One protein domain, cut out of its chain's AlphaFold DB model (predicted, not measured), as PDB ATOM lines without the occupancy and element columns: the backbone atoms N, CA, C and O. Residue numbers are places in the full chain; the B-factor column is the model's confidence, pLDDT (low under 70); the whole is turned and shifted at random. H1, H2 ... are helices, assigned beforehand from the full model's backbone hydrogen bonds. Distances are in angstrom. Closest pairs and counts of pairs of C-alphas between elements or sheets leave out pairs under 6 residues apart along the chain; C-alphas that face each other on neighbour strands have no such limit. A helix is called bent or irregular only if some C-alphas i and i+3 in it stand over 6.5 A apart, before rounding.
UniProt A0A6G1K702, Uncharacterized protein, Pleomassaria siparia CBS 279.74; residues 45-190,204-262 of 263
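This is residues 45 to 190 and 204 to 262 of the 263 residues of an uncharacterized protein of Pleomassaria siparia CBS 279.74 (UniProt A0A6G1K702). A sharply kinked helix, H2, is the hub of a body of crossed helices: H1, H3, H5 and H8 pack on it, H10 packs on H1, H3 and H8, and H9 packs on H5. Beyond this body H6 and H7 form a crossed pair, and two long loops, residues 114 to 129 and 160 to 176, reach toward that end of the long axis. The printed part has 205 residues with ten named helices, H1 to H10 in chain order, and no named strand; its class is all helix. It is compact, with a radius of gyration of the C-alphas of 18.0 A, but elongated, spanning 56 by 36 by 33 A.

Find C-alpha 60 at (-27.009, 39.599, -34.376); from there H2, residues 60 to 82, runs 28.6 A to C-alpha 82 at (-14.566, 23.736, -14.031), with a kink of 79 degrees near residue 68. Before it is H1, residues 48 to 58. After it come H3, 95 to 105; H4, 109 to 113; H5, 130 to 141, 16.9 A long; H6, 150 to 159; H7, 177 to 188; H8, 207 to 220, 19.7 A; H9, 238 to 247; and H10, 250 to 261, 17.6 A, ending at C-alpha 261 (-26.559, 25.321, -27.835). Three helices are irregular: C-alphas 61 and 64 of H2 are 8.0 A apart, 257 and 260 of H10 7.6 A, and 179 and 182 of H7, only just, 6.54 A.

Start at H2. It forms a helical hairpin with H1, opposite ways at a steep tilt of 39 degrees; their closest C-alphas, Lys 56 and Ala 63, are 4.8 A apart. With residues 76 to 82 alone it touches H3, about perpendicular at 77 degrees, closest at C-alphas Ala 81 and Ala 101, 4.5 A. With residues 62 to 72 alone it touches H8, closest at C-alphas Ser 65 and Leu 216, 4.9 A. Its residues 72 to 79 alone touch H5, closest at C-alphas Leu 76 and Ser 140, 6.0 A. H5 also touches H9, closest at C-alphas Ile 134 and Gln 242, 6.1 A. H10 touches H3 at a shallow tilt of 24 degrees, opposite ways; C-alphas Leu 105 and Leu 254 are closest, 6.7 A. H6 touches H7, closest at C-alphas Val 153 and Ala 184, 5.5 A, while H4 is close to H3 and H6 but not clearly touching. Every O i to N i+4 pair is within hydrogen-bond range in H1, H3, H4, H5, H6, H8 and H9, against 15 of 19 in H2 and 6 of 8 in H7 and in H10.

Look at C-alphas 168 and 232, the two farthest apart, 60.9 A. Residues 191 to 203 are not printed, and C-alphas 190 and 204 are 26.4 A apart across this cut. The links H2 to H3, H4 to H5, H6 to H7 and H8 to H9 are long. The mean pLDDT of the printed part is 75.3, with 82 residues under 70, among them 108 to 128 and 154 to 183.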
ATOM      1  N   PRO A  45     -10.383  21.459 -28.060       82.81
ATOM      2  CA  PRO A  45     -10.743  22.587 -27.220       82.81
ATOM      3  C   PRO A  45     -11.365  23.705 -28.060       82.81
ATOM      4  O   PRO A  45     -10.818  24.093 -29.090       82.81
ATOM      5  N   ILE A  46     -12.483  24.247 -27.590       82.31
ATOM      6  CA  ILE A  46     -13.205  25.369 -28.186       82.31
ATOM      7  C   ILE A  46     -12.751  26.646 -27.471       82.31
ATOM      8  O   ILE A  46     -12.999  26.781 -26.270       82.31
ATOM      9  N   PRO A  47     -12.082  27.592 -28.153       89.69
ATOM     10  CA  PRO A  47     -11.745  28.884 -27.564       89.69
ATOM     11  C   PRO A  47     -13.005  29.648 -27.144       89.69
ATOM     12  O   PRO A  47     -13.996  29.675 -27.875       89.69
ATOM     13  N   LEU A  48     -12.970  30.326 -25.995       87.69
ATOM     14  CA  LEU A  48     -14.121  31.113 -25.527       87.69
ATOM     15  C   LEU A  48     -14.489  32.249 -26.490       87.69
ATOM     16  O   LEU A  48     -15.670  32.534 -26.667       87.69
ATOM     17  N   ASP A  49     -13.512  32.830 -27.188       88.19
ATOM     18  CA  ASP A  49     -13.764  33.837 -28.227       88.19
ATOM     19  C   ASP A  49     -14.592  33.269 -29.395       88.19
ATOM     20  O   ASP A  49     -15.421  33.975 -29.977       88.19
ATOM     21  N   THR A  50     -14.428  31.978 -29.707       89.44
ATOM     22  CA  THR A  50     -15.260  31.264 -30.689       89.44
ATOM     23  C   THR A  50     -16.685  31.101 -30.171       89.44
ATOM     24  O   THR A  50     -17.629  31.356 -30.913       89.44
ATOM     25  N   VAL A  51     -16.857  30.759 -28.887       89.31
ATOM     26  CA  VAL A  51     -18.184  30.690 -28.246       89.31
ATOM     27  C   VAL A  51     -18.876  32.056 -28.296       89.31
ATOM     28  O   VAL A  51     -20.027  32.148 -28.712       89.31
ATOM     29  N   MET A  52     -18.172  33.138 -27.949       94.19
ATOM     30  CA  MET A  52     -18.727  34.496 -28.012       94.19
ATOM     31  C   MET A  52     -19.092  34.900 -29.443       94.19
ATOM     32  O   MET A  52     -20.132  35.517 -29.665       94.19
ATOM     33  N   SER A  53     -18.260  34.546 -30.425       89.81
ATOM     34  CA  SER A  53     -18.531  34.826 -31.839       89.81
ATOM     35  C   SER A  53     -19.790  34.105 -32.315       89.81
ATOM     36  O   SER A  53     -20.680  34.747 -32.869       89.81
ATOM     37  N   HIS A  54     -19.935  32.826 -31.975       90.12
ATOM     38  CA  HIS A  54     -21.127  32.055 -32.305       90.12
ATOM     39  C   HIS A  54     -22.393  32.611 -31.632       90.12
ATOM     40  O   HIS A  54     -23.428  32.762 -32.276       90.12
ATOM     41  N   LEU A  55     -22.317  33.023 -30.359       91.12
ATOM     42  CA  LEU A  55     -23.445  33.680 -29.685       91.12
ATOM     43  C   LEU A  55     -23.916  34.940 -30.429       91.12
ATOM     44  O   LEU A  55     -25.123  35.189 -30.489       91.12
ATOM     45  N   LYS A  56     -22.985  35.717 -30.997       93.12
ATOM     46  CA  LYS A  56     -23.293  36.908 -31.805       93.12
ATOM     47  C   LYS A  56     -23.886  36.552 -33.162       93.12
ATOM     48  O   LYS A  56     -24.814  37.230 -33.588       93.12
ATOM     49  N   GLU A  57     -23.393  35.504 -33.811       90.25
ATOM     50  CA  GLU A  57     -23.943  35.001 -35.076       90.25
ATOM     51  C   GLU A  57     -25.384  34.516 -34.907       90.25
ATOM     52  O   GLU A  57     -26.255  34.873 -35.696       90.25
ATOM     53  N   CYS A  58     -25.673  33.784 -33.829       88.62
ATOM     54  CA  CYS A  58     -27.030  33.334 -33.524       88.62
ATOM     55  C   CYS A  58     -27.965  34.478 -33.105       88.62
ATOM     56  O   CYS A  58     -29.187  34.330 -33.167       88.62
ATOM     57  N   ARG A  59     -27.414  35.599 -32.614       91.88
ATOM     58  CA  ARG A  59     -28.172  36.748 -32.084       91.88
ATOM     59  C   ARG A  59     -27.577  38.083 -32.528       91.88
ATOM     60  O   ARG A  59     -27.139  38.878 -31.686       91.88
ATOM     61  N   PRO A  60     -27.622  38.390 -33.834       93.69
ATOM     62  CA  PRO A  60     -27.009  39.599 -34.376       93.69
ATOM     63  C   PRO A  60     -27.604  40.872 -33.763       93.69
ATOM     64  O   PRO A  60     -26.885  41.841 -33.518       93.69
ATOM     65  N   GLN A  61     -28.895  40.860 -33.413       94.56
ATOM     66  CA  GLN A  61     -29.573  41.985 -32.767       94.56
ATOM     67  C   GLN A  61     -29.040  42.310 -31.357       94.56
ATOM     68  O   GLN A  61     -29.217  43.431 -30.884       94.56
ATOM     69  N   HIS A  62     -28.356  41.367 -30.701       94.88
ATOM     70  CA  HIS A  62     -27.789  41.537 -29.359       94.88
ATOM     71  C   HIS A  62     -26.254  41.617 -29.367       94.88
ATOM     72  O   HIS A  62     -25.650  41.726 -28.299       94.88
ATOM     73  N   ALA A  63     -25.609  41.614 -30.542       94.38
ATOM     74  CA  ALA A  63     -24.157  41.473 -30.672       94.38
ATOM     75  C   ALA A  63     -23.355  42.497 -29.851       94.38
ATOM     76  O   ALA A  63     -22.412  42.123 -29.160       94.38
ATOM     77  N   LYS A  64     -23.780  43.770 -29.832       95.06
ATOM     78  CA  LYS A  64     -23.130  44.826 -29.028       95.06
ATOM     79  C   LYS A  64     -23.191  44.554 -27.523       95.06
ATOM     80  O   LYS A  64     -22.230  44.817 -26.805       95.06
ATOM     81  N   SER A  65     -24.330  44.064 -27.038       94.75
ATOM     82  CA  SER A  65     -24.510  43.735 -25.622       94.75
ATOM     83  C   SER A  65     -23.723  42.480 -25.248       94.75
ATOM     84  O   SER A  65     -23.176  42.424 -24.151       94.75
ATOM     85  N   ILE A  66     -23.624  41.511 -26.168       96.06
ATOM     86  CA  ILE A  66     -22.777  40.324 -26.010       96.06
ATOM     87  C   ILE A  66     -21.309  40.747 -25.928       96.06
ATOM     88  O   ILE A  66     -20.665  40.413 -24.944       96.06
ATOM     89  N   ASP A  67     -20.808  41.564 -26.863       95.12
ATOM     90  CA  ASP A  67     -19.422  42.059 -26.849       95.12
ATOM     91  C   ASP A  67     -19.072  42.776 -25.540       95.12
ATOM     92  O   ASP A  67     -18.021  42.525 -24.950       95.12
ATOM     93  N   SER A  68     -19.974  43.632 -25.047       94.62
ATOM     94  CA  SER A  68     -19.780  44.327 -23.772       94.62
ATOM     95  C   SER A  68     -19.736  43.378 -22.571       94.62
ATOM     96  O   SER A  68     -19.118  43.725 -21.566       94.62
ATOM     97  N   ALA A  69     -20.415  42.232 -22.639       95.19
ATOM     98  CA  ALA A  69     -20.511  41.259 -21.556       95.19
ATOM     99  C   ALA A  69     -19.540  40.074 -21.716       95.19
ATOM    100  O   ALA A  69     -19.410  39.285 -20.780       95.19
ATOM    101  N   SER A  70     -18.839  39.948 -22.850       95.00
ATOM    102  CA  SER A  70     -17.967  38.811 -23.188       95.00
ATOM    103  C   SER A  70     -16.991  38.415 -22.074       95.00
ATOM    104  O   SER A  70     -16.950  37.231 -21.746       95.00
ATOM    105  N   PRO A  71     -16.254  39.336 -21.411       92.06
ATOM    106  CA  PRO A  71     -15.345  38.950 -20.326       92.06
ATOM    107  C   PRO A  71     -16.065  38.243 -19.168       92.06
ATOM    108  O   PRO A  71     -15.537  37.312 -18.562       92.06
ATOM    109  N   HIS A  72     -17.295  38.664 -18.879       92.12
ATOM    110  CA  HIS A  72     -18.107  38.126 -17.794       92.12
ATOM    111  C   HIS A  72     -18.813  36.831 -18.200       92.12
ATOM    112  O   HIS A  72     -18.901  35.915 -17.389       92.12
ATOM    113  N   LEU A  73     -19.251  36.713 -19.457       94.12
ATOM    114  CA  LEU A  73     -19.782  35.465 -20.011       94.12
ATOM    115  C   LEU A  73     -18.714  34.369 -20.056       94.12
ATOM    116  O   LEU A  73     -18.979  33.254 -19.617       94.12
ATOM    117  N   SER A  74     -17.501  34.689 -20.508       92.12
ATOM    118  CA  SER A  74     -16.359  33.769 -20.482       92.12
ATOM    119  C   SER A  74     -16.067  33.294 -19.062       92.12
ATOM    120  O   SER A  74     -15.994  32.093 -18.822       92.12
ATOM    121  N   ARG A  75     -16.022  34.219 -18.095       88.19
ATOM    122  CA  ARG A  75     -15.834  33.882 -16.678       88.19
ATOM    123  C   ARG A  75     -16.955  32.998 -16.132       88.19
ATOM    124  O   ARG A  75     -16.680  32.060 -15.385       88.19
ATOM    125  N   LEU A  76     -18.212  33.270 -16.490       89.94
ATOM    126  CA  LEU A  76     -19.346  32.430 -16.107       89.94
ATOM    127  C   LEU A  76     -19.197  31.019 -16.673       89.94
ATOM    128  O   LEU A  76     -19.329  30.059 -15.917       89.94
ATOM    129  N   LEU A  77     -18.875  30.893 -17.962       89.81
ATOM    130  CA  LEU A  77     -18.684  29.605 -18.619       89.81
ATOM    131  C   LEU A  77     -17.531  28.813 -17.998       89.81
ATOM    132  O   LEU A  77     -17.730  27.665 -17.619       89.81
ATOM    133  N   GLU A  78     -16.361  29.426 -17.818       86.75
ATOM    134  CA  GLU A  78     -15.206  28.793 -17.170       86.75
ATOM    135  C   GLU A  78     -15.537  28.356 -15.744       86.75
ATOM    136  O   GLU A  78     -15.289  27.209 -15.367       86.75
ATOM    137  N   THR A  79     -16.143  29.251 -14.955       81.06
ATOM    138  CA  THR A  79     -16.495  28.937 -13.570       81.06
ATOM    139  C   THR A  79     -17.460  27.761 -13.546       81.06
ATOM    140  O   THR A  79     -17.198  26.796 -12.851       81.06
ATOM    141  N   HIS A  80     -18.519  27.752 -14.355       83.19
ATOM    142  CA  HIS A  80     -19.509  26.669 -14.327       83.19
ATOM    143  C   HIS A  80     -18.996  25.356 -14.949       83.19
ATOM    144  O   HIS A  80     -19.412  24.278 -14.515       83.19
ATOM    145  N   ALA A  81     -18.081  25.429 -15.917       80.88
ATOM    146  CA  ALA A  81     -17.420  24.269 -16.509       80.88
ATOM    147  C   ALA A  81     -16.530  23.551 -15.490       80.88
ATOM    148  O   ALA A  81     -16.669  22.346 -15.268       80.88
ATOM    149  N   PHE A  82     -15.636  24.304 -14.847       75.06
ATOM    150  CA  PHE A  82     -14.566  23.736 -14.031       75.06
ATOM    151  C   PHE A  82     -14.886  23.673 -12.542       75.06
ATOM    152  O   PHE A  82     -14.179  22.997 -11.801       75.06
ATOM    153  N   PHE A  83     -15.960  24.309 -12.076       67.88
ATOM    154  CA  PHE A  83     -16.384  24.198 -10.684       67.88
ATOM    155  C   PHE A  83     -16.540  22.717 -10.266       67.88
ATOM    156  O   PHE A  83     -17.121  21.944 -11.036       67.88
ATOM    157  N   PRO A  84     -16.088  22.291  -9.061       54.94
ATOM    158  CA  PRO A  84     -15.499  23.072  -7.960       54.94
ATOM    159  C   PRO A  84     -13.991  23.300  -8.071       54.94
ATOM    160  O   PRO A  84     -13.387  23.800  -7.129       54.94
ATOM    161  N   PHE A  85     -13.368  22.883  -9.167       63.28
ATOM    162  CA  PHE A  85     -11.928  22.907  -9.373       63.28
ATOM    163  C   PHE A  85     -11.559  24.137 -10.205       63.28
ATOM    164  O   PHE A  85     -11.463  24.030 -11.427       63.28
ATOM    165  N   PRO A  86     -11.380  25.325  -9.595       55.25
ATOM    166  CA  PRO A  86     -11.055  26.525 -10.351       55.25
ATOM    167  C   PRO A  86      -9.803  26.284 -11.199       55.25
ATOM    168  O   PRO A  86      -8.714  26.043 -10.673       55.25
ATOM    169  N   THR A  87      -9.947  26.362 -12.520       58.88
ATOM    170  CA  THR A  87      -8.804  26.410 -13.428       58.88
ATOM    171  C   THR A  87      -8.487  27.881 -13.670       58.88
ATOM    172  O   THR A  87      -9.268  28.637 -14.232       58.88
ATOM    173  N   THR A  88      -7.323  28.338 -13.220       52.88
ATOM    174  CA  THR A  88      -6.931  29.756 -13.334       52.88
ATOM    175  C   THR A  88      -6.419  30.136 -14.728       52.88
ATOM    176  O   THR A  88      -5.817  31.196 -14.889       52.88
ATOM    177  N   LYS A  89      -6.555  29.253 -15.732       56.12
ATOM    178  CA  LYS A  89      -5.782  29.345 -16.986       56.12
ATOM    179  C   LYS A  89      -6.477  28.868 -18.264       56.12
ATOM    180  O   LYS A  89      -5.861  28.986 -19.325       56.12
ATOM    181  N   SER A  90      -7.685  28.303 -18.216       64.12
ATOM    182  CA  SER A  90      -8.239  27.661 -19.416       64.12
ATOM    183  C   SER A  90      -9.008  28.641 -20.295       64.12
ATOM    184  O   SER A  90     -10.178  28.877 -20.057       64.12
ATOM    185  N   LYS A  91      -8.381  29.145 -21.364       76.06
ATOM    186  CA  LYS A  91      -9.052  29.984 -22.386       76.06
ATOM    187  C   LYS A  91      -9.941  29.196 -23.360       76.06
ATOM    188  O   LYS A  91     -10.468  29.756 -24.325       76.06
ATOM    189  N   SER A  92     -10.045  27.888 -23.164       84.06
ATOM    190  CA  SER A  92     -10.811  26.985 -24.007       84.06
ATOM    191  C   SER A  92     -11.559  25.959 -23.165       84.06
ATOM    192  O   SER A  92     -11.150  25.622 -22.052       84.06
ATOM    193  N   LEU A  93     -12.669  25.478 -23.713       84.25
ATOM    194  CA  LEU A  93     -13.535  24.470 -23.115       84.25
ATOM    195  C   LEU A  93     -13.622  23.273 -24.051       84.25
ATOM    196  O   LEU A  93     -13.718  23.449 -25.264       84.25
ATOM    197  N   THR A  94     -13.617  22.053 -23.525       83.25
ATOM    198  CA  THR A  94     -14.039  20.913 -24.346       83.25
ATOM    199  C   THR A  94     -15.558  20.991 -24.585       83.25
ATOM    200  O   THR A  94     -16.266  21.651 -23.816       83.25
ATOM    201  N   PRO A  95     -16.111  20.335 -25.619       79.69
ATOM    202  CA  PRO A  95     -17.558  20.313 -25.827       79.69
ATOM    203  C   PRO A  95     -18.358  19.839 -24.592       79.69
ATOM    204  O   PRO A  95     -19.371  20.467 -24.282       79.69
ATOM    205  N   PRO A  96     -17.935  18.800 -23.838       75.94
ATOM    206  CA  PRO A  96     -18.584  18.437 -22.573       75.94
ATOM    207  C   PRO A  96     -18.544  19.537 -21.503       75.94
ATOM    208  O   PRO A  96     -19.541  19.754 -20.813       75.94
ATOM    209  N   ASP A  97     -17.419  20.248 -21.377       81.31
ATOM    210  CA  ASP A  97     -17.272  21.354 -20.420       81.31
ATOM    211  C   ASP A  97     -18.233  22.501 -20.751       81.31
ATOM    212  O   ASP A  97     -18.889  23.049 -19.861       81.31
ATOM    213  N   LEU A  98     -18.348  22.834 -22.041       83.50
ATOM    214  CA  LEU A  98     -19.221  23.896 -22.532       83.50
ATOM    215  C   LEU A  98     -20.696  23.589 -22.259       83.50
ATOM    216  O   LEU A  98     -21.393  24.423 -21.682       83.50
ATOM    217  N   LEU A  99     -21.178  22.396 -22.615       79.56
ATOM    218  CA  LEU A  99     -22.566  22.023 -22.335       79.56
ATOM    219  C   LEU A  99     -22.850  21.995 -20.845       79.56
ATOM    220  O   LEU A  99     -23.886  22.495 -20.418       79.56
ATOM    221  N   ARG A 100     -21.936  21.445 -20.043       76.25
ATOM    222  CA  ARG A 100     -22.081  21.477 -18.591       76.25
ATOM    223  C   ARG A 100     -22.238  22.913 -18.106       76.25
ATOM    224  O   ARG A 100     -23.185  23.192 -17.381       76.25
ATOM    225  N   ALA A 101     -21.364  23.825 -18.520       84.56
ATOM    226  CA  ALA A 101     -21.468  25.223 -18.125       84.56
ATOM    227  C   ALA A 101     -22.827  25.833 -18.503       84.56
ATOM    228  O   ALA A 101     -23.488  26.439 -17.661       84.56
ATOM    229  N   ILE A 102     -23.271  25.613 -19.742       85.56
ATOM    230  CA  ILE A 102     -24.540  26.129 -20.263       85.56
ATOM    231  C   ILE A 102     -25.739  25.563 -19.497       85.56
ATOM    232  O   ILE A 102     -26.612  26.323 -19.075       85.56
ATOM    233  N   LEU A 103     -25.783  24.250 -19.267       77.38
ATOM    234  CA  LEU A 103     -26.863  23.617 -18.509       77.38
ATOM    235  C   LEU A 103     -26.964  24.206 -17.103       77.38
ATOM    236  O   LEU A 103     -28.062  24.464 -16.630       77.38
ATOM    237  N   LEU A 104     -25.831  24.472 -16.449       77.25
ATOM    238  CA  LEU A 104     -25.809  25.033 -15.097       77.25
ATOM    239  C   LEU A 104     -26.190  26.520 -15.035       77.25
ATOM    240  O   LEU A 104     -26.670  26.976 -13.995       77.25
ATOM    241  N   LEU A 105     -25.990  27.261 -16.125       85.62
ATOM    242  CA  LEU A 105     -26.366  28.673 -16.253       85.62
ATOM    243  C   LEU A 105     -27.844  28.874 -16.631       85.62
ATOM    244  O   LEU A 105     -28.399  29.940 -16.367       85.62
ATOM    245  N   THR A 106     -28.485  27.867 -17.224       84.06
ATOM    246  CA  THR A 106     -29.849  27.926 -17.782       84.06
ATOM    247  C   THR A 106     -30.865  27.205 -16.900       84.06
ATOM    248  O   THR A 106     -30.501  26.413 -16.034       84.06
ATOM    249  N   ARG A 107     -32.167  27.468 -17.062       79.88
ATOM    250  CA  ARG A 107     -33.265  26.763 -16.369       79.88
ATOM    251  C   ARG A 107     -33.345  25.280 -16.704       79.88
ATOM    252  O   ARG A 107     -33.907  24.536 -15.911       79.88
ATOM    253  N   ASN A 108     -32.710  24.828 -17.782       68.38
ATOM    254  CA  ASN A 108     -32.661  23.410 -18.145       68.38
ATOM    255  C   ASN A 108     -32.011  22.517 -17.078       68.38
ATOM    256  O   ASN A 108     -32.235  21.309 -17.072       68.38
ATOM    257  N   CYS A 109     -31.257  23.073 -16.123       65.06
ATOM    258  CA  CYS A 109     -30.815  22.287 -14.975       65.06
ATOM    259  C   CYS A 109     -31.938  21.915 -13.996       65.06
ATOM    260  O   CYS A 109     -31.730  21.008 -13.199       65.06
ATOM    261  N   GLU A 110     -33.095  22.588 -13.994       62.91
ATOM    262  CA  GLU A 110     -34.177  22.321 -13.030       62.91
ATOM    263  C   GLU A 110     -34.617  20.861 -13.062       62.91
ATOM    264  O   GLU A 110     -34.747  20.237 -12.011       62.91
ATOM    265  N   ASP A 111     -34.737  20.279 -14.251       54.72
ATOM    266  CA  ASP A 111     -35.098  18.871 -14.396       54.72
ATOM    267  C   ASP A 111     -33.938  17.927 -14.037       54.72
ATOM    268  O   ASP A 111     -34.176  16.831 -13.531       54.72
ATOM    269  N   LEU A 112     -32.680  18.371 -14.167       51.75
ATOM    270  CA  LEU A 112     -31.517  17.639 -13.640       51.75
ATOM    271  C   LEU A 112     -31.514  17.595 -12.099       51.75
ATOM    272  O   LEU A 112     -31.005  16.634 -11.516       51.75
ATOM    273  N   PHE A 113     -32.106  18.597 -11.437       47.84
ATOM    274  CA  PHE A 113     -32.264  18.643  -9.978       47.84
ATOM    275  C   PHE A 113     -33.484  17.879  -9.459       47.84
ATOM    276  O   PHE A 113     -33.485  17.479  -8.297       47.84
ATOM    277  N   LYS A 114     -34.493  17.610 -10.294       49.16
ATOM    278  CA  LYS A 114     -35.689  16.823  -9.931       49.16
ATOM    279  C   LYS A 114     -35.432  15.313  -9.920       49.16
ATOM    280  O   LYS A 114     -36.291  14.518 -10.295       49.16
ATOM    281  N   THR A 115     -34.252  14.880  -9.485       45.00
ATOM    282  CA  THR A 115     -34.002  13.453  -9.264       45.00
ATOM    283  C   THR A 115     -34.466  13.075  -7.859       45.00
ATOM    284  O   THR A 115     -33.882  13.476  -6.855       45.00
ATOM    285  N   ALA A 116     -35.567  12.322  -7.789       47.03
ATOM    286  CA  ALA A 116     -36.082  11.735  -6.558       47.03
ATOM    287  C   ALA A 116     -35.020  10.829  -5.914       47.03
ATOM    288  O   ALA A 116     -34.643   9.804  -6.476       47.03
ATOM    289  N   GLY A 117     -34.532  11.218  -4.735       47.50
ATOM    290  CA  GLY A 117     -33.701  10.379  -3.877       47.50
ATOM    291  C   GLY A 117     -34.493   9.954  -2.645       47.50
ATOM    292  O   GLY A 117     -35.099  10.792  -1.979       47.50
ATOM    293  N   TRP A 118     -34.498   8.662  -2.328       44.44
ATOM    294  CA  TRP A 118     -35.164   8.143  -1.134       44.44
ATOM    295  C   TRP A 118     -34.274   8.327   0.106       44.44
ATOM    296  O   TRP A 118     -33.161   7.803   0.191       44.44
ATOM    297  N   THR A 119     -34.772   9.039   1.115       42.56
ATOM    298  CA  THR A 119     -34.212   9.080   2.471       42.56
ATOM    299  C   THR A 119     -35.171   8.394   3.445       42.56
ATOM    300  O   THR A 119     -36.096   8.983   3.998       42.56
ATOM    301  N   GLY A 120     -34.957   7.094   3.663       60.84
ATOM    302  CA  GLY A 120     -35.872   6.293   4.482       60.84
ATOM    303  C   GLY A 120     -37.207   6.108   3.758       60.84
ATOM    304  O   GLY A 120     -37.219   5.600   2.644       60.84
ATOM    305  N   THR A 121     -38.320   6.529   4.365       49.50
ATOM    306  CA  THR A 121     -39.658   6.504   3.740       49.50
ATOM    307  C   THR A 121     -40.017   7.792   2.995       49.50
ATOM    308  O   THR A 121     -41.090   7.857   2.400       49.50
ATOM    309  N   ALA A 122     -39.178   8.829   3.050       42.44
ATOM    310  CA  ALA A 122     -39.453  10.120   2.431       42.44
ATOM    311  C   ALA A 122     -38.563  10.341   1.203       42.44
ATOM    312  O   ALA A 122     -37.375  10.031   1.212       42.44
ATOM    313  N   VAL A 123     -39.138  10.897   0.140       50.53
ATOM    314  CA  VAL A 123     -38.384  11.360  -1.027       50.53
ATOM    315  C   VAL A 123     -37.808  12.734  -0.689       50.53
ATOM    316  O   VAL A 123     -38.556  13.682  -0.471       50.53
ATOM    317  N   THR A 124     -36.485  12.864  -0.649       46.59
ATOM    318  CA  THR A 124     -35.810  14.164  -0.570       46.59
ATOM    319  C   THR A 124     -35.192  14.471  -1.922       46.59
ATOM    320  O   THR A 124     -34.111  13.982  -2.249       46.59
ATOM    321  N   ILE A 125     -35.890  15.286  -2.708       51.44
ATOM    322  CA  ILE A 125     -35.321  15.969  -3.868       51.44
ATOM    323  C   ILE A 125     -34.543  17.160  -3.312       51.44
ATOM    324  O   ILE A 125     -35.115  17.990  -2.603       51.44
ATOM    325  N   ARG A 126     -33.238  17.260  -3.592       49.78
ATOM    326  CA  ARG A 126     -32.524  18.513  -3.315       49.78
ATOM    327  C   ARG A 126     -32.889  19.499  -4.417       49.78
ATOM    328  O   ARG A 126     -32.218  19.580  -5.439       49.78
ATOM    329  N   GLU A 127     -33.954  20.252  -4.197       56.00
ATOM    330  CA  GLU A 127     -34.287  21.390  -5.043       56.00
ATOM    331  C   GLU A 127     -33.354  22.547  -4.680       56.00
ATOM    332  O   GLU A 127     -33.346  23.032  -3.546       56.00
ATOM    333  N   ARG A 128     -32.520  22.984  -5.630       61.28
ATOM    334  CA  ARG A 128     -31.818  24.259  -5.479       61.28
ATOM    335  C   ARG A 128     -32.793  25.351  -5.878       61.28
ATOM    336  O   ARG A 128     -33.209  25.438  -7.031       61.28
ATOM    337  N   THR A 129     -33.137  26.183  -4.907       74.56
ATOM    338  CA  THR A 129     -34.002  27.338  -5.136       74.56
ATOM    339  C   THR A 129     -33.370  28.268  -6.176       74.56
ATOM    340  O   THR A 129     -32.142  28.322  -6.342       74.56
ATOM    341  N   GLN A 130     -34.201  29.019  -6.895       81.12
ATOM    342  CA  GLN A 130     -33.743  29.984  -7.893       81.12
ATOM    343  C   GLN A 130     -32.720  30.973  -7.295       81.12
ATOM    344  O   GLN A 130     -31.729  31.332  -7.927       81.12
ATOM    345  N   GLU A 131     -32.920  31.352  -6.035       81.94
ATOM    346  CA  GLU A 131     -32.080  32.229  -5.224       81.94
ATOM    347  C   GLU A 131     -30.650  31.711  -5.099       81.94
ATOM    348  O   GLU A 131     -29.692  32.463  -5.288       81.94
ATOM    349  N   GLN A 132     -30.499  30.426  -4.790       77.38
ATOM    350  CA  GLN A 132     -29.193  29.800  -4.612       77.38
ATOM    351  C   GLN A 132     -28.452  29.650  -5.945       77.38
ATOM    352  O   GLN A 132     -27.221  29.649  -5.964       77.38
ATOM    353  N   ARG A 133     -29.171  29.497  -7.064       79.88
ATOM    354  CA  ARG A 133     -28.571  29.495  -8.411       79.88
ATOM    355  C   ARG A 133     -28.067  30.887  -8.777       79.88
ATOM    356  O   ARG A 133     -26.915  31.043  -9.169       79.88
ATOM    357  N   ILE A 134     -28.888  31.906  -8.545       87.12
ATOM    358  CA  ILE A 134     -28.513  33.306  -8.758       87.12
ATOM    359  C   ILE A 134     -27.323  33.708  -7.871       87.12
ATOM    360  O   ILE A 134     -26.430  34.409  -8.337       87.12
ATOM    361  N   ALA A 135     -27.261  33.230  -6.623       82.50
ATOM    362  CA  ALA A 135     -26.120  33.473  -5.736       82.50
ATOM    363  C   ALA A 135     -24.805  32.900  -6.290       82.50
ATOM    364  O   ALA A 135     -23.746  33.490  -6.093       82.50
ATOM    365  N   PHE A 136     -24.869  31.779  -7.010       79.75
ATOM    366  CA  PHE A 136     -23.695  31.182  -7.641       79.75
ATOM    367  C   PHE A 136     -23.252  31.947  -8.900       79.75
ATOM    368  O   PHE A 136     -22.060  32.140  -9.141       79.75
ATOM    369  N   VAL A 137     -24.205  32.475  -9.675       87.44
ATOM    370  CA  VAL A 137     -23.898  33.422 -10.761       87.44
ATOM    371  C   VAL A 137     -23.241  34.681 -10.193       87.44
ATOM    372  O   VAL A 137     -22.227  35.135 -10.714       87.44
ATOM    373  N   PHE A 138     -23.765  35.210  -9.084       87.31
ATOM    374  CA  PHE A 138     -23.183  36.355  -8.387       87.31
ATOM    375  C   PHE A 138     -21.742  36.093  -7.936       87.31
ATOM    376  O   PHE A 138     -20.860  36.898  -8.226       87.31
ATOM    377  N   SER A 139     -21.481  34.961  -7.271       79.94
ATOM    378  CA  SER A 139     -20.128  34.626  -6.811       79.94
ATOM    379  C   SER A 139     -19.155  34.449  -7.976       79.94
ATOM    380  O   SER A 139     -18.012  34.882  -7.879       79.94
ATOM    381  N   SER A 140     -19.625  33.900  -9.099       83.31
ATOM    382  CA  SER A 140     -18.844  33.788 -10.334       83.31
ATOM    383  C   SER A 140     -18.457  35.155 -10.905       83.31
ATOM    384  O   SER A 140     -17.384  35.283 -11.483       83.31
ATOM    385  N   LEU A 141     -19.304  36.177 -10.747       87.12
ATOM    386  CA  LEU A 141     -19.052  37.543 -11.223       87.12
ATOM    387  C   LEU A 141     -18.211  38.382 -10.250       87.12
ATOM    388  O   LEU A 141     -17.534  39.309 -10.691       87.12
ATOM    389  N   ALA A 142     -18.245  38.079  -8.953       82.25
ATOM    390  CA  ALA A 142     -17.453  38.777  -7.945       82.25
ATOM    391  C   ALA A 142     -15.953  38.489  -8.155       82.25
ATOM    392  O   ALA A 142     -15.536  37.337  -8.228       82.25
ATOM    393  N   GLU A 143     -15.122  39.531  -8.266       66.19
ATOM    394  CA  GLU A 143     -13.729  39.451  -8.745       66.19
ATOM    395  C   GLU A 143     -12.735  38.741  -7.792       66.19
ATOM    396  O   GLU A 143     -11.578  38.541  -8.161       66.19
ATOM    397  N   ALA A 144     -13.167  38.287  -6.612       58.78
ATOM    398  CA  ALA A 144     -12.325  37.598  -5.630       58.78
ATOM    399  C   ALA A 144     -12.048  36.120  -5.999       58.78
ATOM    400  O   ALA A 144     -12.871  35.490  -6.670       58.78
ATOM    401  N   PRO A 145     -10.919  35.524  -5.553       54.44
ATOM    402  CA  PRO A 145     -10.690  34.088  -5.688       54.44
ATOM    403  C   PRO A 145     -11.790  33.339  -4.935       54.44
ATOM    404  O   PRO A 145     -11.890  33.401  -3.710       54.44
ATOM    405  N   ILE A 146     -12.644  32.655  -5.691       58.56
ATOM    406  CA  ILE A 146     -13.762  31.895  -5.147       58.56
ATOM    407  C   ILE A 146     -13.160  30.674  -4.459       58.56
ATOM    408  O   ILE A 146     -12.793  29.703  -5.115       58.56
ATOM    409  N   THR A 147     -13.029  30.717  -3.135       64.00
ATOM    410  CA  THR A 147     -12.979  29.477  -2.364       64.00
ATOM    411  C   THR A 147     -14.399  28.916  -2.395       64.00
ATOM    412  O   THR A 147     -15.289  29.541  -1.811       64.00
ATOM    413  N   PRO A 148     -14.658  27.816  -3.125       65.94
ATOM    414  CA  PRO A 148     -15.997  27.245  -3.181       65.94
ATOM    415  C   PRO A 148     -16.461  26.897  -1.764       65.94
ATOM    416  O   PRO A 148     -15.670  26.420  -0.951       65.94
ATOM    417  N   SER A 149     -17.731  27.146  -1.438       69.75
ATOM    418  CA  SER A 149     -18.289  26.646  -0.182       69.75
ATOM    419  C   SER A 149     -18.585  25.149  -0.290       69.75
ATOM    420  O   SER A 149     -18.693  24.599  -1.388       69.75
ATOM    421  N   LEU A 150     -18.772  24.478   0.849       71.88
ATOM    422  CA  LEU A 150     -19.210  23.077   0.878       71.88
ATOM    423  C   LEU A 150     -20.506  22.872   0.091       71.88
ATOM    424  O   LEU A 150     -20.630  21.898  -0.648       71.88
ATOM    425  N   ASP A 151     -21.439  23.817   0.203       66.06
ATOM    426  CA  ASP A 151     -22.697  23.779  -0.534       66.06
ATOM    427  C   ASP A 151     -22.495  23.903  -2.038       66.06
ATOM    428  O   ASP A 151     -23.193  23.224  -2.795       66.06
ATOM    429  N   ASP A 152     -21.537  24.723  -2.467       65.75
ATOM    430  CA  ASP A 152     -21.202  24.858  -3.877       65.75
ATOM    431  C   ASP A 152     -20.577  23.547  -4.396       65.75
ATOM    432  O   ASP A 152     -21.027  23.007  -5.404       65.75
ATOM    433  N   VAL A 153     -19.612  22.952  -3.678       70.94
ATOM    434  CA  VAL A 153     -18.983  21.672  -4.074       70.94
ATOM    435  C   VAL A 153     -19.989  20.528  -4.136       70.94
ATOM    436  O   VAL A 153     -20.038  19.799  -5.130       70.94
ATOM    437  N   LEU A 154     -20.812  20.385  -3.096       68.31
ATOM    438  CA  LEU A 154     -21.887  19.397  -3.050       68.31
ATOM    439  C   LEU A 154     -22.838  19.552  -4.227       68.31
ATOM    440  O   LEU A 154     -23.300  18.566  -4.791       68.31
ATOM    441  N   ASP A 155     -23.145  20.788  -4.592       65.88
ATOM    442  CA  ASP A 155     -24.023  21.092  -5.702       65.88
ATOM    443  C   ASP A 155     -23.456  20.600  -7.034       65.88
ATOM    444  O   ASP A 155     -24.186  19.952  -7.781       65.88
ATOM    445  N   VAL A 156     -22.157  20.756  -7.295       63.09
ATOM    446  CA  VAL A 156     -21.563  20.115  -8.473       63.09
ATOM    447  C   VAL A 156     -21.470  18.604  -8.387       63.09
ATOM    448  O   VAL A 156     -21.768  17.940  -9.381       63.09
ATOM    449  N   LEU A 157     -21.115  18.037  -7.240       63.19
ATOM    450  CA  LEU A 157     -21.112  16.581  -7.094       63.19
ATOM    451  C   LEU A 157     -22.499  15.983  -7.358       63.19
ATOM    452  O   LEU A 157     -22.610  14.934  -7.985       63.19
ATOM    453  N   CYS A 158     -23.558  16.697  -6.971       59.19
ATOM    454  CA  CYS A 158     -24.933  16.330  -7.293       59.19
ATOM    455  C   CYS A 158     -25.278  16.520  -8.785       59.19
ATOM    456  O   CYS A 158     -26.199  15.874  -9.272       59.19
ATOM    457  N   ARG A 159     -24.568  17.374  -9.533       57.19
ATOM    458  CA  ARG A 159     -24.825  17.663 -10.962       57.19
ATOM    459  C   ARG A 159     -24.115  16.698 -11.916       57.19
ATOM    460  O   ARG A 159     -24.651  16.403 -12.980       57.19
ATOM    461  N   ILE A 160     -22.939  16.183 -11.550       52.91
ATOM    462  CA  ILE A 160     -22.228  15.165 -12.342       52.91
ATOM    463  C   ILE A 160     -23.069  13.875 -12.330       52.91
ATOM    464  O   ILE A 160     -23.695  13.577 -11.307       52.91
ATOM    465  N   PRO A 161     -23.135  13.098 -13.429       48.28
ATOM    466  CA  PRO A 161     -23.575  11.709 -13.368       48.28
ATOM    467  C   PRO A 161     -22.595  10.917 -12.490       48.28
ATOM    468  O   PRO A 161     -21.680  10.255 -12.967       48.28
ATOM    469  N   TYR A 162     -22.749  11.053 -11.176       42.66
ATOM    470  CA  TYR A 162     -22.100  10.214 -10.183       42.66
ATOM    471  C   TYR A 162     -22.675   8.797 -10.331       42.66
ATOM    472  O   TYR A 162     -23.853   8.688 -10.701       42.66
ATOM    473  N   PRO A 163     -21.878   7.728 -10.126       41.22
ATOM    474  CA  PRO A 163     -22.306   6.355 -10.362       41.22
ATOM    475  C   PRO A 163     -23.704   6.111  -9.797       41.22
ATOM    476  O   PRO A 163     -23.951   6.232  -8.599       41.22
ATOM    477  N   ARG A 164     -24.639   5.827 -10.705       49.50
ATOM    478  CA  ARG A 164     -25.997   5.441 -10.344       49.50
ATOM    479  C   ARG A 164     -25.908   4.034  -9.776       49.50
ATOM    480  O   ARG A 164     -25.485   3.113 -10.475       49.50
ATOM    481  N   VAL A 165     -26.280   3.874  -8.514       50.97
ATOM    482  CA  VAL A 165     -26.317   2.564  -7.878       50.97
ATOM    483  C   VAL A 165     -27.674   1.965  -8.200       50.97
ATOM    484  O   VAL A 165     -28.713   2.568  -7.914       50.97
ATOM    485  N   LYS A 166     -27.670   0.789  -8.832       52.59
ATOM    486  CA  LYS A 166     -28.891  -0.007  -8.928       52.59
ATOM    487  C   LYS A 166     -29.301  -0.373  -7.514       52.59
ATOM    488  O   LYS A 166     -28.533  -1.017  -6.801       52.59
ATOM    489  N   ASP A 167     -30.472   0.082  -7.107       58.22
ATOM    490  CA  ASP A 167     -31.044  -0.337  -5.843       58.22
ATOM    491  C   ASP A 167     -31.466  -1.816  -5.909       58.22
ATOM    492  O   ASP A 167     -31.295  -2.511  -6.915       58.22
ATOM    493  N   SER A 168     -32.023  -2.323  -4.812       63.84
ATOM    494  CA  SER A 168     -32.525  -3.697  -4.731       63.84
ATOM    495  C   SER A 168     -33.662  -4.008  -5.717       63.84
ATOM    496  O   SER A 168     -33.920  -5.182  -5.974       63.84
ATOM    497  N   SER A 169     -34.332  -2.990  -6.265       65.62
ATOM    498  CA  SER A 169     -35.354  -3.094  -7.318       65.62
ATOM    499  C   SER A 169     -34.757  -3.105  -8.729       65.62
ATOM    500  O   SER A 169     -35.463  -3.402  -9.689       65.62
ATOM    501  N   GLY A 170     -33.458  -2.825  -8.867       55.78
ATOM    502  CA  GLY A 170     -32.794  -2.646 -10.155       55.78
ATOM    503  C   GLY A 170     -32.957  -1.239 -10.736       55.78
ATOM    504  O   GLY A 170     -32.440  -0.986 -11.830       55.78
ATOM    505  N   ASP A 171     -33.609  -0.336 -10.002       53.97
ATOM    506  CA  ASP A 171     -33.793   1.054 -10.384       53.97
ATOM    507  C   ASP A 171     -32.512   1.841 -10.119       53.97
ATOM    508  O   ASP A 171     -31.788   1.641  -9.140       53.97
ATOM    509  N   LEU A 172     -32.195   2.746 -11.039       49.09
ATOM    510  CA  LEU A 172     -31.014   3.588 -10.926       49.09
ATOM    511  C   LEU A 172     -31.273   4.689  -9.892       49.09
ATOM    512  O   LEU A 172     -31.883   5.710 -10.203       49.09
ATOM    513  N   SER A 173     -30.761   4.495  -8.679       52.44
ATOM    514  CA  SER A 173     -30.822   5.478  -7.597       52.44
ATOM    515  C   SER A 173     -29.502   6.255  -7.486       52.44
ATOM    516  O   SER A 173     -28.414   5.722  -7.727       52.44
ATOM    517  N   ARG A 174     -29.582   7.550  -7.166       53.78
ATOM    518  CA  ARG A 174     -28.406   8.358  -6.797       53.78
ATOM    519  C   ARG A 174     -28.132   8.196  -5.297       53.78
ATOM    520  O   ARG A 174     -29.077   8.114  -4.513       53.78
ATOM    521  N   GLU A 175     -26.856   8.186  -4.910       55.34
ATOM    522  CA  GLU A 175     -26.439   8.211  -3.498       55.34
ATOM    523  C   GLU A 175     -26.959   9.470  -2.780       55.34
ATOM    524  O   GLU A 175     -27.232  10.500  -3.409       55.34
ATOM    525  N   LYS A 176     -27.129   9.399  -1.453       62.22
ATOM    526  CA  LYS A 176     -27.683  10.518  -0.683       62.22
ATOM    527  C   LYS A 176     -26.673  11.661  -0.651       62.22
ATOM    528  O   LYS A 176     -25.468  11.445  -0.594       62.22
ATOM    529  N   VAL A 177     -27.156  12.902  -0.577       62.31
ATOM    530  CA  VAL A 177     -26.284  14.090  -0.442       62.31
ATOM    531  C   VAL A 177     -25.349  13.968   0.766       62.31
ATOM    532  O   VAL A 177     -24.203  14.396   0.688       62.31
ATOM    533  N   THR A 178     -25.811  13.338   1.854       65.81
ATOM    534  CA  THR A 178     -25.002  13.026   3.045       65.81
ATOM    535  C   THR A 178     -23.760  12.204   2.724       65.81
ATOM    536  O   THR A 178     -22.727  12.390   3.360       65.81
ATOM    537  N   ASP A 179     -23.841  11.343   1.715       64.88
ATOM    538  CA  ASP A 179     -22.767  10.443   1.305       64.88
ATOM    539  C   ASP A 179     -21.722  11.214   0.473       64.88
ATOM    540  O   ASP A 179     -20.525  10.925   0.514       64.88
ATOM    541  N   LEU A 180     -22.155  12.293  -0.191       68.50
ATOM    542  CA  LEU A 180     -21.302  13.219  -0.935       68.50
ATOM    543  C   LEU A 180     -20.629  14.278  -0.051       68.50
ATOM    544  O   LEU A 180     -19.691  14.919  -0.520       68.50
ATOM    545  N   VAL A 181     -21.051  14.465   1.208       68.62
ATOM    546  CA  VAL A 181     -20.447  15.455   2.129       68.62
ATOM    547  C   VAL A 181     -18.963  15.177   2.318       68.62
ATOM    548  O   VAL A 181     -18.149  16.074   2.128       68.62
ATOM    549  N   LEU A 182     -18.595  13.924   2.583       67.88
ATOM    550  CA  LEU A 182     -17.193  13.540   2.770       67.88
ATOM    551  C   LEU A 182     -16.364  13.732   1.495       67.88
ATOM    552  O   LEU A 182     -15.185  14.077   1.565       67.88
ATOM    553  N   VAL A 183     -16.964  13.507   0.323       67.31
ATOM    554  CA  VAL A 183     -16.313  13.777  -0.965       67.31
ATOM    555  C   VAL A 183     -16.117  15.282  -1.122       67.31
ATOM    556  O   VAL A 183     -15.005  15.717  -1.396       67.31
ATOM    557  N   ALA A 184     -17.153  16.082  -0.873       71.12
ATOM    558  CA  ALA A 184     -17.098  17.533  -0.978       71.12
ATOM    559  C   ALA A 184     -16.062  18.154  -0.027       71.12
ATOM    560  O   ALA A 184     -15.258  18.974  -0.460       71.12
ATOM    561  N   GLU A 185     -16.011  17.712   1.229       72.75
ATOM    562  CA  GLU A 185     -15.003  18.130   2.211       72.75
ATOM    563  C   GLU A 185     -13.577  17.783   1.760       72.75
ATOM    564  O   GLU A 185     -12.666  18.600   1.894       72.75
ATOM    565  N   ARG A 186     -13.369  16.600   1.162       68.94
ATOM    566  CA  ARG A 186     -12.067  16.227   0.583       68.94
ATOM    567  C   ARG A 186     -11.692  17.108  -0.605       68.94
ATOM    568  O   ARG A 186     -10.530  17.486  -0.718       68.94
ATOM    569  N   LEU A 187     -12.652  17.430  -1.475       66.88
ATOM    570  CA  LEU A 187     -12.421  18.283  -2.645       66.88
ATOM    571  C   LEU A 187     -12.104  19.733  -2.263       66.88
ATOM    572  O   LEU A 187     -11.334  20.389  -2.957       66.88
ATOM    573  N   LEU A 188     -12.657  20.215  -1.150       70.31
ATOM    574  CA  LEU A 188     -12.341  21.528  -0.595       70.31
ATOM    575  C   LEU A 188     -10.935  21.622   0.024       70.31
ATOM    576  O   LEU A 188     -10.416  22.723   0.217       70.31
ATOM    577  N   GLY A 189     -10.314  20.485   0.346       63.47
ATOM    578  CA  GLY A 189      -8.996  20.418   0.970       63.47
ATOM    579  C   GLY A 189      -8.984  20.786   2.468       63.47
ATOM    580  O   GLY A 189      -9.954  21.326   3.007       63.47
ATOM    581  N   PRO A 190      -7.870  20.504   3.171       56.53
ATOM    582  CA  PRO A 190      -7.770  20.586   4.636       56.53
ATOM    583  C   PRO A 190      -7.871  22.005   5.224       56.53
ATOM    584  O   PRO A 190      -8.094  22.150   6.425       56.53
ATOM    585  N   HIS A 204     -18.742  41.487  -3.522       82.12
ATOM    586  CA  HIS A 204     -19.274  42.594  -4.286       82.12
ATOM    587  C   HIS A 204     -19.021  42.387  -5.776       82.12
ATOM    588  O   HIS A 204     -17.953  41.938  -6.196       82.12
ATOM    589  N   VAL A 205     -20.026  42.721  -6.581       84.56
ATOM    590  CA  VAL A 205     -19.883  42.846  -8.032       84.56
ATOM    591  C   VAL A 205     -19.697  44.324  -8.349       84.56
ATOM    592  O   VAL A 205     -20.523  45.153  -7.958       84.56
ATOM    593  N   SER A 206     -18.612  44.655  -9.050       88.19
ATOM    594  CA  SER A 206     -18.328  46.029  -9.465       88.19
ATOM    595  C   SER A 206     -19.443  46.566 -10.368       88.19
ATOM    596  O   SER A 206     -20.053  45.826 -11.144       88.19
ATOM    597  N   THR A 207     -19.712  47.873 -10.300       86.50
ATOM    598  CA  THR A 207     -20.754  48.514 -11.130       86.50
ATOM    599  C   THR A 207     -20.550  48.256 -12.625       86.50
ATOM    600  O   THR A 207     -21.517  48.054 -13.356       86.50
ATOM    601  N   THR A 208     -19.299  48.225 -13.087       88.00
ATOM    602  CA  THR A 208     -18.950  47.930 -14.484       88.00
ATOM    603  C   THR A 208     -19.366  46.511 -14.873       88.00
ATOM    604  O   THR A 208     -20.074  46.332 -15.868       88.00
ATOM    605  N   THR A 209     -18.993  45.519 -14.057       89.88
ATOM    606  CA  THR A 209     -19.385  44.119 -14.256       89.88
ATOM    607  C   THR A 209     -20.900  43.971 -14.229       89.88
ATOM    608  O   THR A 209     -21.480  43.383 -15.139       89.88
ATOM    609  N   PHE A 210     -21.563  44.566 -13.237       91.00
ATOM    610  CA  PHE A 210     -23.015  44.523 -13.131       91.00
ATOM    611  C   PHE A 210     -23.700  45.130 -14.361       91.00
ATOM    612  O   PHE A 210     -24.567  44.494 -14.955       91.00
ATOM    613  N   ASN A 211     -23.301  46.334 -14.779       90.81
ATOM    614  CA  ASN A 211     -23.952  47.045 -15.878       90.81
ATOM    615  C   ASN A 211     -23.820  46.304 -17.213       90.81
ATOM    616  O   ASN A 211     -24.769  46.301 -17.993       90.81
ATOM    617  N   SER A 212     -22.679  45.666 -17.484       91.88
ATOM    618  CA  SER A 212     -22.500  44.885 -18.715       91.88
ATOM    619  C   SER A 212     -23.486  43.708 -18.794       91.88
ATOM    620  O   SER A 212     -24.220  43.582 -19.777       91.88
ATOM    621  N   VAL A 213     -23.593  42.915 -17.721       93.19
ATOM    622  CA  VAL A 213     -24.542  41.797 -17.602       93.19
ATOM    623  C   VAL A 213     -25.981  42.312 -17.616       93.19
ATOM    624  O   VAL A 213     -26.831  41.754 -18.306       93.19
ATOM    625  N   ALA A 214     -26.262  43.410 -16.917       92.25
ATOM    626  CA  ALA A 214     -27.597  43.987 -16.859       92.25
ATOM    627  C   ALA A 214     -28.081  44.497 -18.221       92.25
ATOM    628  O   ALA A 214     -29.235  44.272 -18.585       92.25
ATOM    629  N   ASN A 215     -27.198  45.129 -18.995       92.56
ATOM    630  CA  ASN A 215     -27.491  45.579 -20.354       92.56
ATOM    631  C   ASN A 215     -27.742  44.403 -21.303       92.56
ATOM    632  O   ASN A 215     -28.637  44.484 -22.145       92.56
ATOM    633  N   LEU A 216     -26.992  43.306 -21.163       94.88
ATOM    634  CA  LEU A 216     -27.240  42.079 -21.917       94.88
ATOM    635  C   LEU A 216     -28.614  41.484 -21.591       94.88
ATOM    636  O   LEU A 216     -29.387  41.216 -22.508       94.88
ATOM    637  N   VAL A 217     -28.948  41.337 -20.308       94.50
ATOM    638  CA  VAL A 217     -30.255  40.822 -19.867       94.50
ATOM    639  C   VAL A 217     -31.396  41.713 -20.358       94.50
ATOM    640  O   VAL A 217     -32.391  41.208 -20.870       94.50
ATOM    641  N   ALA A 218     -31.244  43.038 -20.262       92.44
ATOM    642  CA  ALA A 218     -32.225  43.989 -20.779       92.44
ATOM    643  C   ALA A 218     -32.457  43.794 -22.284       92.44
ATOM    644  O   ALA A 218     -33.598  43.675 -22.724       92.44
ATOM    645  N   SER A 219     -31.359  43.702 -23.041       93.88
ATOM    646  CA  SER A 219     -31.361  43.492 -24.489       93.88
ATOM    647  C   SER A 219     -32.098  42.204 -24.867       93.88
ATOM    648  O   SER A 219     -32.986  42.240 -25.714       93.88
ATOM    649  N   LEU A 220     -31.799  41.088 -24.191       93.94
ATOM    650  CA  LEU A 220     -32.417  39.780 -24.446       93.94
ATOM    651  C   LEU A 220     -33.910  39.743 -24.093       93.94
ATOM    652  O   LEU A 220     -34.690  39.119 -24.806       93.94
ATOM    653  N   ASN A 221     -34.319  40.455 -23.041       92.31
ATOM    654  CA  ASN A 221     -35.714  40.508 -22.595       92.31
ATOM    655  C   ASN A 221     -36.539  41.613 -23.278       92.31
ATOM    656  O   ASN A 221     -37.688  41.842 -22.901       92.31
ATOM    657  N   GLY A 222     -35.973  42.325 -24.260       86.38
ATOM    658  CA  GLY A 222     -36.657  43.411 -24.970       86.38
ATOM    659  C   GLY A 222     -36.916  44.660 -24.117       86.38
ATOM    660  O   GLY A 222     -37.766  45.481 -24.462       86.38
ATOM    661  N   ALA A 223     -36.202  44.822 -23.000       82.62
ATOM    662  CA  ALA A 223     -36.288  45.993 -22.137       82.62
ATOM    663  C   ALA A 223     -35.291  47.076 -22.585       82.62
ATOM    664  O   ALA A 223     -34.147  46.792 -22.927       82.62
ATOM    665  N   THR A 224     -35.710  48.344 -22.559       64.75
ATOM    666  CA  THR A 224     -34.925  49.454 -23.125       64.75
ATOM    667  C   THR A 224     -33.757  49.903 -22.252       64.75
ATOM    668  O   THR A 224     -32.727  50.275 -22.801       64.75
ATOM    669  N   VAL A 225     -33.880  49.868 -20.920       60.81
ATOM    670  CA  VAL A 225     -32.796  50.211 -19.980       60.81
ATOM    671  C   VAL A 225     -33.064  49.554 -18.625       60.81
ATOM    672  O   VAL A 225     -34.120  49.768 -18.025       60.81
ATOM    673  N   VAL A 226     -32.090  48.821 -18.084       60.38
ATOM    674  CA  VAL A 226     -32.073  48.510 -16.650       60.38
ATOM    675  C   VAL A 226     -31.470  49.717 -15.938       60.38
ATOM    676  O   VAL A 226     -30.333  50.094 -16.212       60.38
ATOM    677  N   LYS A 227     -32.232  50.353 -15.037       59.84
ATOM    678  CA  LYS A 227     -31.653  51.338 -14.112       59.84
ATOM    679  C   LYS A 227     -30.516  50.634 -13.369       59.84
ATOM    680  O   LYS A 227     -30.775  49.623 -12.720       59.84
ATOM    681  N   GLY A 228     -29.293  51.146 -13.517       60.53
ATOM    682  CA  GLY A 228     -28.118  50.654 -12.799       60.53
ATOM    683  C   GLY A 228     -28.290  50.751 -11.280       60.53
ATOM    684  O   GLY A 228     -29.363  51.104 -10.778       60.53
ATOM    685  N   LEU A 229     -27.218  50.461 -10.542       62.50
ATOM    686  CA  LEU A 229     -27.175  50.688  -9.097       62.50
ATOM    687  C   LEU A 229     -27.706  52.098  -8.741       62.50
ATOM    688  O   LEU A 229     -27.468  53.049  -9.497       62.50
ATOM    689  N   PRO A 230     -28.433  52.255  -7.618       61.38
ATOM    690  CA  PRO A 230     -28.825  53.566  -7.113       61.38
ATOM    691  C   PRO A 230     -27.626  54.521  -7.090       61.38
ATOM    692  O   PRO A 230     -26.517  54.128  -6.726       61.38
ATOM    693  N   SER A 231     -27.848  55.773  -7.494       55.09
ATOM    694  CA  SER A 231     -26.807  56.796  -7.619       55.09
ATOM    695  C   SER A 231     -25.933  56.860  -6.357       55.09
ATOM    696  O   SER A 231     -26.434  57.187  -5.285       55.09
ATOM    697  N   GLY A 232     -24.639  56.547  -6.490       61.56
ATOM    698  CA  GLY A 232     -23.660  56.593  -5.394       61.56
ATOM    699  C   GLY A 232     -23.156  55.236  -4.885       61.56
ATOM    700  O   GLY A 232     -22.218  55.223  -4.093       61.56
ATOM    701  N   GLN A 233     -23.712  54.108  -5.338       71.69
ATOM    702  CA  GLN A 233     -23.151  52.782  -5.046       71.69
ATOM    703  C   GLN A 233     -22.138  52.371  -6.123       71.69
ATOM    704  O   GLN A 233     -22.458  52.377  -7.310       71.69
ATOM    705  N   SER A 234     -20.917  52.019  -5.707       77.38
ATOM    706  CA  SER A 234     -19.859  51.483  -6.581       77.38
ATOM    707  C   SER A 234     -19.946  49.966  -6.765       77.38
ATOM    708  O   SER A 234     -19.363  49.419  -7.708       77.38
ATOM    709  N   GLU A 235     -20.694  49.294  -5.896       82.50
ATOM    710  CA  GLU A 235     -20.698  47.846  -5.734       82.50
ATOM    711  C   GLU A 235     -22.105  47.323  -5.440       82.50
ATOM    712  O   GLU A 235     -22.920  48.001  -4.811       82.50
ATOM    713  N   MET A 236     -22.380  46.103  -5.902       85.94
ATOM    714  CA  MET A 236     -23.625  45.383  -5.650       85.94
ATOM    715  C   MET A 236     -23.378  44.201  -4.713       85.94
ATOM    716  O   MET A 236     -22.505  43.378  -4.986       85.94
ATOM    717  N   ASP A 237     -24.157  44.094  -3.634       87.25
ATOM    718  CA  ASP A 237     -24.173  42.910  -2.769       87.25
ATOM    719  C   ASP A 237     -25.060  41.777  -3.330       87.25
ATOM    720  O   ASP A 237     -25.871  41.970  -4.242       87.25
ATOM    721  N   VAL A 238     -24.912  40.574  -2.764       85.62
ATOM    722  CA  VAL A 238     -25.623  39.366  -3.218       85.62
ATOM    723  C   VAL A 238     -27.146  39.493  -3.130       85.62
ATOM    724  O   VAL A 238     -27.857  38.973  -3.989       85.62
ATOM    725  N   HIS A 239     -27.667  40.187  -2.120       87.50
ATOM    726  CA  HIS A 239     -29.103  40.300  -1.897       87.50
ATOM    727  C   HIS A 239     -29.732  41.267  -2.907       87.50
ATOM    728  O   HIS A 239     -30.742  40.940  -3.535       87.50
ATOM    729  N   ALA A 240     -29.100  42.420  -3.136       88.62
ATOM    730  CA  ALA A 240     -29.481  43.360  -4.183       88.62
ATOM    731  C   ALA A 240     -29.421  42.703  -5.572       88.62
ATOM    732  O   ALA A 240     -30.364  42.835  -6.359       88.62
ATOM    733  N   PHE A 241     -28.371  41.921  -5.847       89.94
ATOM    734  CA  PHE A 241     -28.253  41.162  -7.092       89.94
ATOM    735  C   PHE A 241     -29.368  40.126  -7.246       89.94
ATOM    736  O   PHE A 241     -29.967  40.027  -8.313       89.94
ATOM    737  N   GLN A 242     -29.702  39.383  -6.188       90.12
ATOM    738  CA  GLN A 242     -30.792  38.407  -6.215       90.12
ATOM    739  C   GLN A 242     -32.150  39.046  -6.513       90.12
ATOM    740  O   GLN A 242     -32.917  38.515  -7.319       90.12
ATOM    741  N   GLN A 243     -32.451  40.185  -5.887       90.44
ATOM    742  CA  GLN A 243     -33.686  40.922  -6.153       90.44
ATOM    743  C   GLN A 243     -33.750  41.414  -7.600       90.44
ATOM    744  O   GLN A 243     -34.781  41.261  -8.260       90.44
ATOM    745  N   TRP A 244     -32.646  41.969  -8.100       91.50
ATOM    746  CA  TRP A 244     -32.528  42.395  -9.487       91.50
ATOM    747  C   TRP A 244     -32.737  41.222 -10.453       91.50
ATOM    748  O   TRP A 244     -33.636  41.277 -11.288       91.50
ATOM    749  N   ALA A 245     -31.982  40.137 -10.278       91.94
ATOM    750  CA  ALA A 245     -31.983  38.978 -11.161       91.94
ATOM    751  C   ALA A 245     -33.357  38.302 -11.256       91.94
ATOM    752  O   ALA A 245     -33.746  37.854 -12.330       91.94
ATOM    753  N   LYS A 246     -34.119  38.255 -10.155       90.94
ATOM    754  CA  LYS A 246     -35.514  37.789 -10.176       90.94
ATOM    755  C   LYS A 246     -36.412  38.732 -10.964       90.94
ATOM    756  O   LYS A 246     -37.176  38.289 -11.813       90.94
ATOM    757  N   LYS A 247     -36.323  40.035 -10.682       90.69
ATOM    758  CA  LYS A 247     -37.161  41.059 -11.318       90.69
ATOM    759  C   LYS A 247     -36.941  41.128 -12.828       90.69
ATOM    760  O   LYS A 247     -37.887  41.385 -13.563       90.69
ATOM    761  N   THR A 248     -35.703  40.950 -13.277       90.69
ATOM    762  CA  THR A 248     -35.339  41.012 -14.695       90.69
ATOM    763  C   THR A 248     -35.304  39.652 -15.365       90.69
ATOM    764  O   THR A 248     -34.860  39.593 -16.498       90.69
ATOM    765  N   ASP A 249     -35.699  38.581 -14.682       91.94
ATOM    766  CA  ASP A 249     -35.594  37.209 -15.170       91.94
ATOM    767  C   ASP A 249     -34.226  36.857 -15.794       91.94
ATOM    768  O   ASP A 249     -34.106  36.509 -16.971       91.94
ATOM    769  N   LEU A 250     -33.166  36.964 -14.988       93.31
ATOM    770  CA  LEU A 250     -31.792  36.666 -15.402       93.31
ATOM    771  C   LEU A 250     -31.660  35.266 -16.019       93.31
ATOM    772  O   LEU A 250     -31.021  35.114 -17.053       93.31
ATOM    773  N   LEU A 251     -32.251  34.245 -15.393       90.56
ATOM    774  CA  LEU A 251     -32.126  32.867 -15.871       90.56
ATOM    775  C   LEU A 251     -32.866  32.660 -17.197       90.56
ATOM    776  O   LEU A 251     -32.320  32.009 -18.078       90.56
ATOM    777  N   GLY A 252     -34.045  33.268 -17.376       91.44
ATOM    778  CA  GLY A 252     -34.744  33.245 -18.663       91.44
ATOM    779  C   GLY A 252     -33.954  33.952 -19.769       91.44
ATOM    780  O   GLY A 252     -33.876  33.452 -20.888       91.44
ATOM    781  N   ALA A 253     -33.280  35.063 -19.458       94.50
ATOM    782  CA  ALA A 253     -32.382  35.712 -20.413       94.50
ATOM    783  C   ALA A 253     -31.196  34.808 -20.796       94.50
ATOM    784  O   ALA A 253     -30.831  34.743 -21.969       94.50
ATOM    785  N   LEU A 254     -30.613  34.077 -19.840       94.06
ATOM    786  CA  LEU A 254     -29.553  33.103 -20.125       94.06
ATOM    787  C   LEU A 254     -30.065  31.926 -20.970       94.06
ATOM    788  O   LEU A 254     -29.347  31.491 -21.868       94.06
ATOM    789  N   ASP A 255     -31.304  31.467 -20.770       90.81
ATOM    790  CA  ASP A 255     -31.935  30.467 -21.648       90.81
ATOM    791  C   ASP A 255     -32.029  30.990 -23.080       90.81
ATOM    792  O   ASP A 255     -31.618  30.313 -24.026       90.81
ATOM    793  N   ILE A 256     -32.514  32.228 -23.243       92.62
ATOM    794  CA  ILE A 256     -32.591  32.884 -24.548       92.62
ATOM    795  C   ILE A 256     -31.200  32.981 -25.153       92.62
ATOM    796  O   ILE A 256     -31.081  32.676 -26.330       92.62
ATOM    797  N   LEU A 257     -30.169  33.371 -24.393       94.94
ATOM    798  CA  LEU A 257     -28.784  33.520 -24.858       94.94
ATOM    799  C   LEU A 257     -28.132  32.190 -25.249       94.94
ATOM    800  O   LEU A 257     -27.365  32.150 -26.203       94.94
ATOM    801  N   PHE A 258     -28.419  31.096 -24.559       91.44
ATOM    802  CA  PHE A 258     -27.778  29.813 -24.849       91.44
ATOM    803  C   PHE A 258     -28.657  28.851 -25.649       91.44
ATOM    804  O   PHE A 258     -28.216  27.753 -25.964       91.44
ATOM    805  N   SER A 259     -29.851  29.264 -26.079       87.00
ATOM    806  CA  SER A 259     -30.775  28.406 -26.836       87.00
ATOM    807  C   SER A 259     -30.196  27.810 -28.127       87.00
ATOM    808  O   SER A 259     -30.671  26.777 -28.575       87.00
ATOM    809  N   CYS A 260     -29.196  28.445 -28.745       83.69
ATOM    810  CA  CYS A 260     -28.497  27.923 -29.927       83.69
ATOM    811  C   CYS A 260     -27.620  26.699 -29.620       83.69
ATOM    812  O   CYS A 260     -27.292  25.955 -30.528       83.69
ATOM    813  N   TYR A 261     -27.292  26.479 -28.345       77.81
ATOM    814  CA  TYR A 261     -26.559  25.321 -27.835       77.81
ATOM    815  C   TYR A 261     -27.456  24.314 -27.108       77.81
ATOM    816  O   TYR A 261     -26.947  23.351 -26.539       77.81
ATOM    817  N   LEU A 262     -28.779  24.522 -27.091       67.38
ATOM    818  CA  LEU A 262     -29.733  23.680 -26.350       67.38
ATOM    819  C   LEU A 262     -30.883  23.118 -27.208       67.38
ATOM    820  O   LEU A 262     -31.818  22.545 -26.655       67.38
TER     821      LEU A 262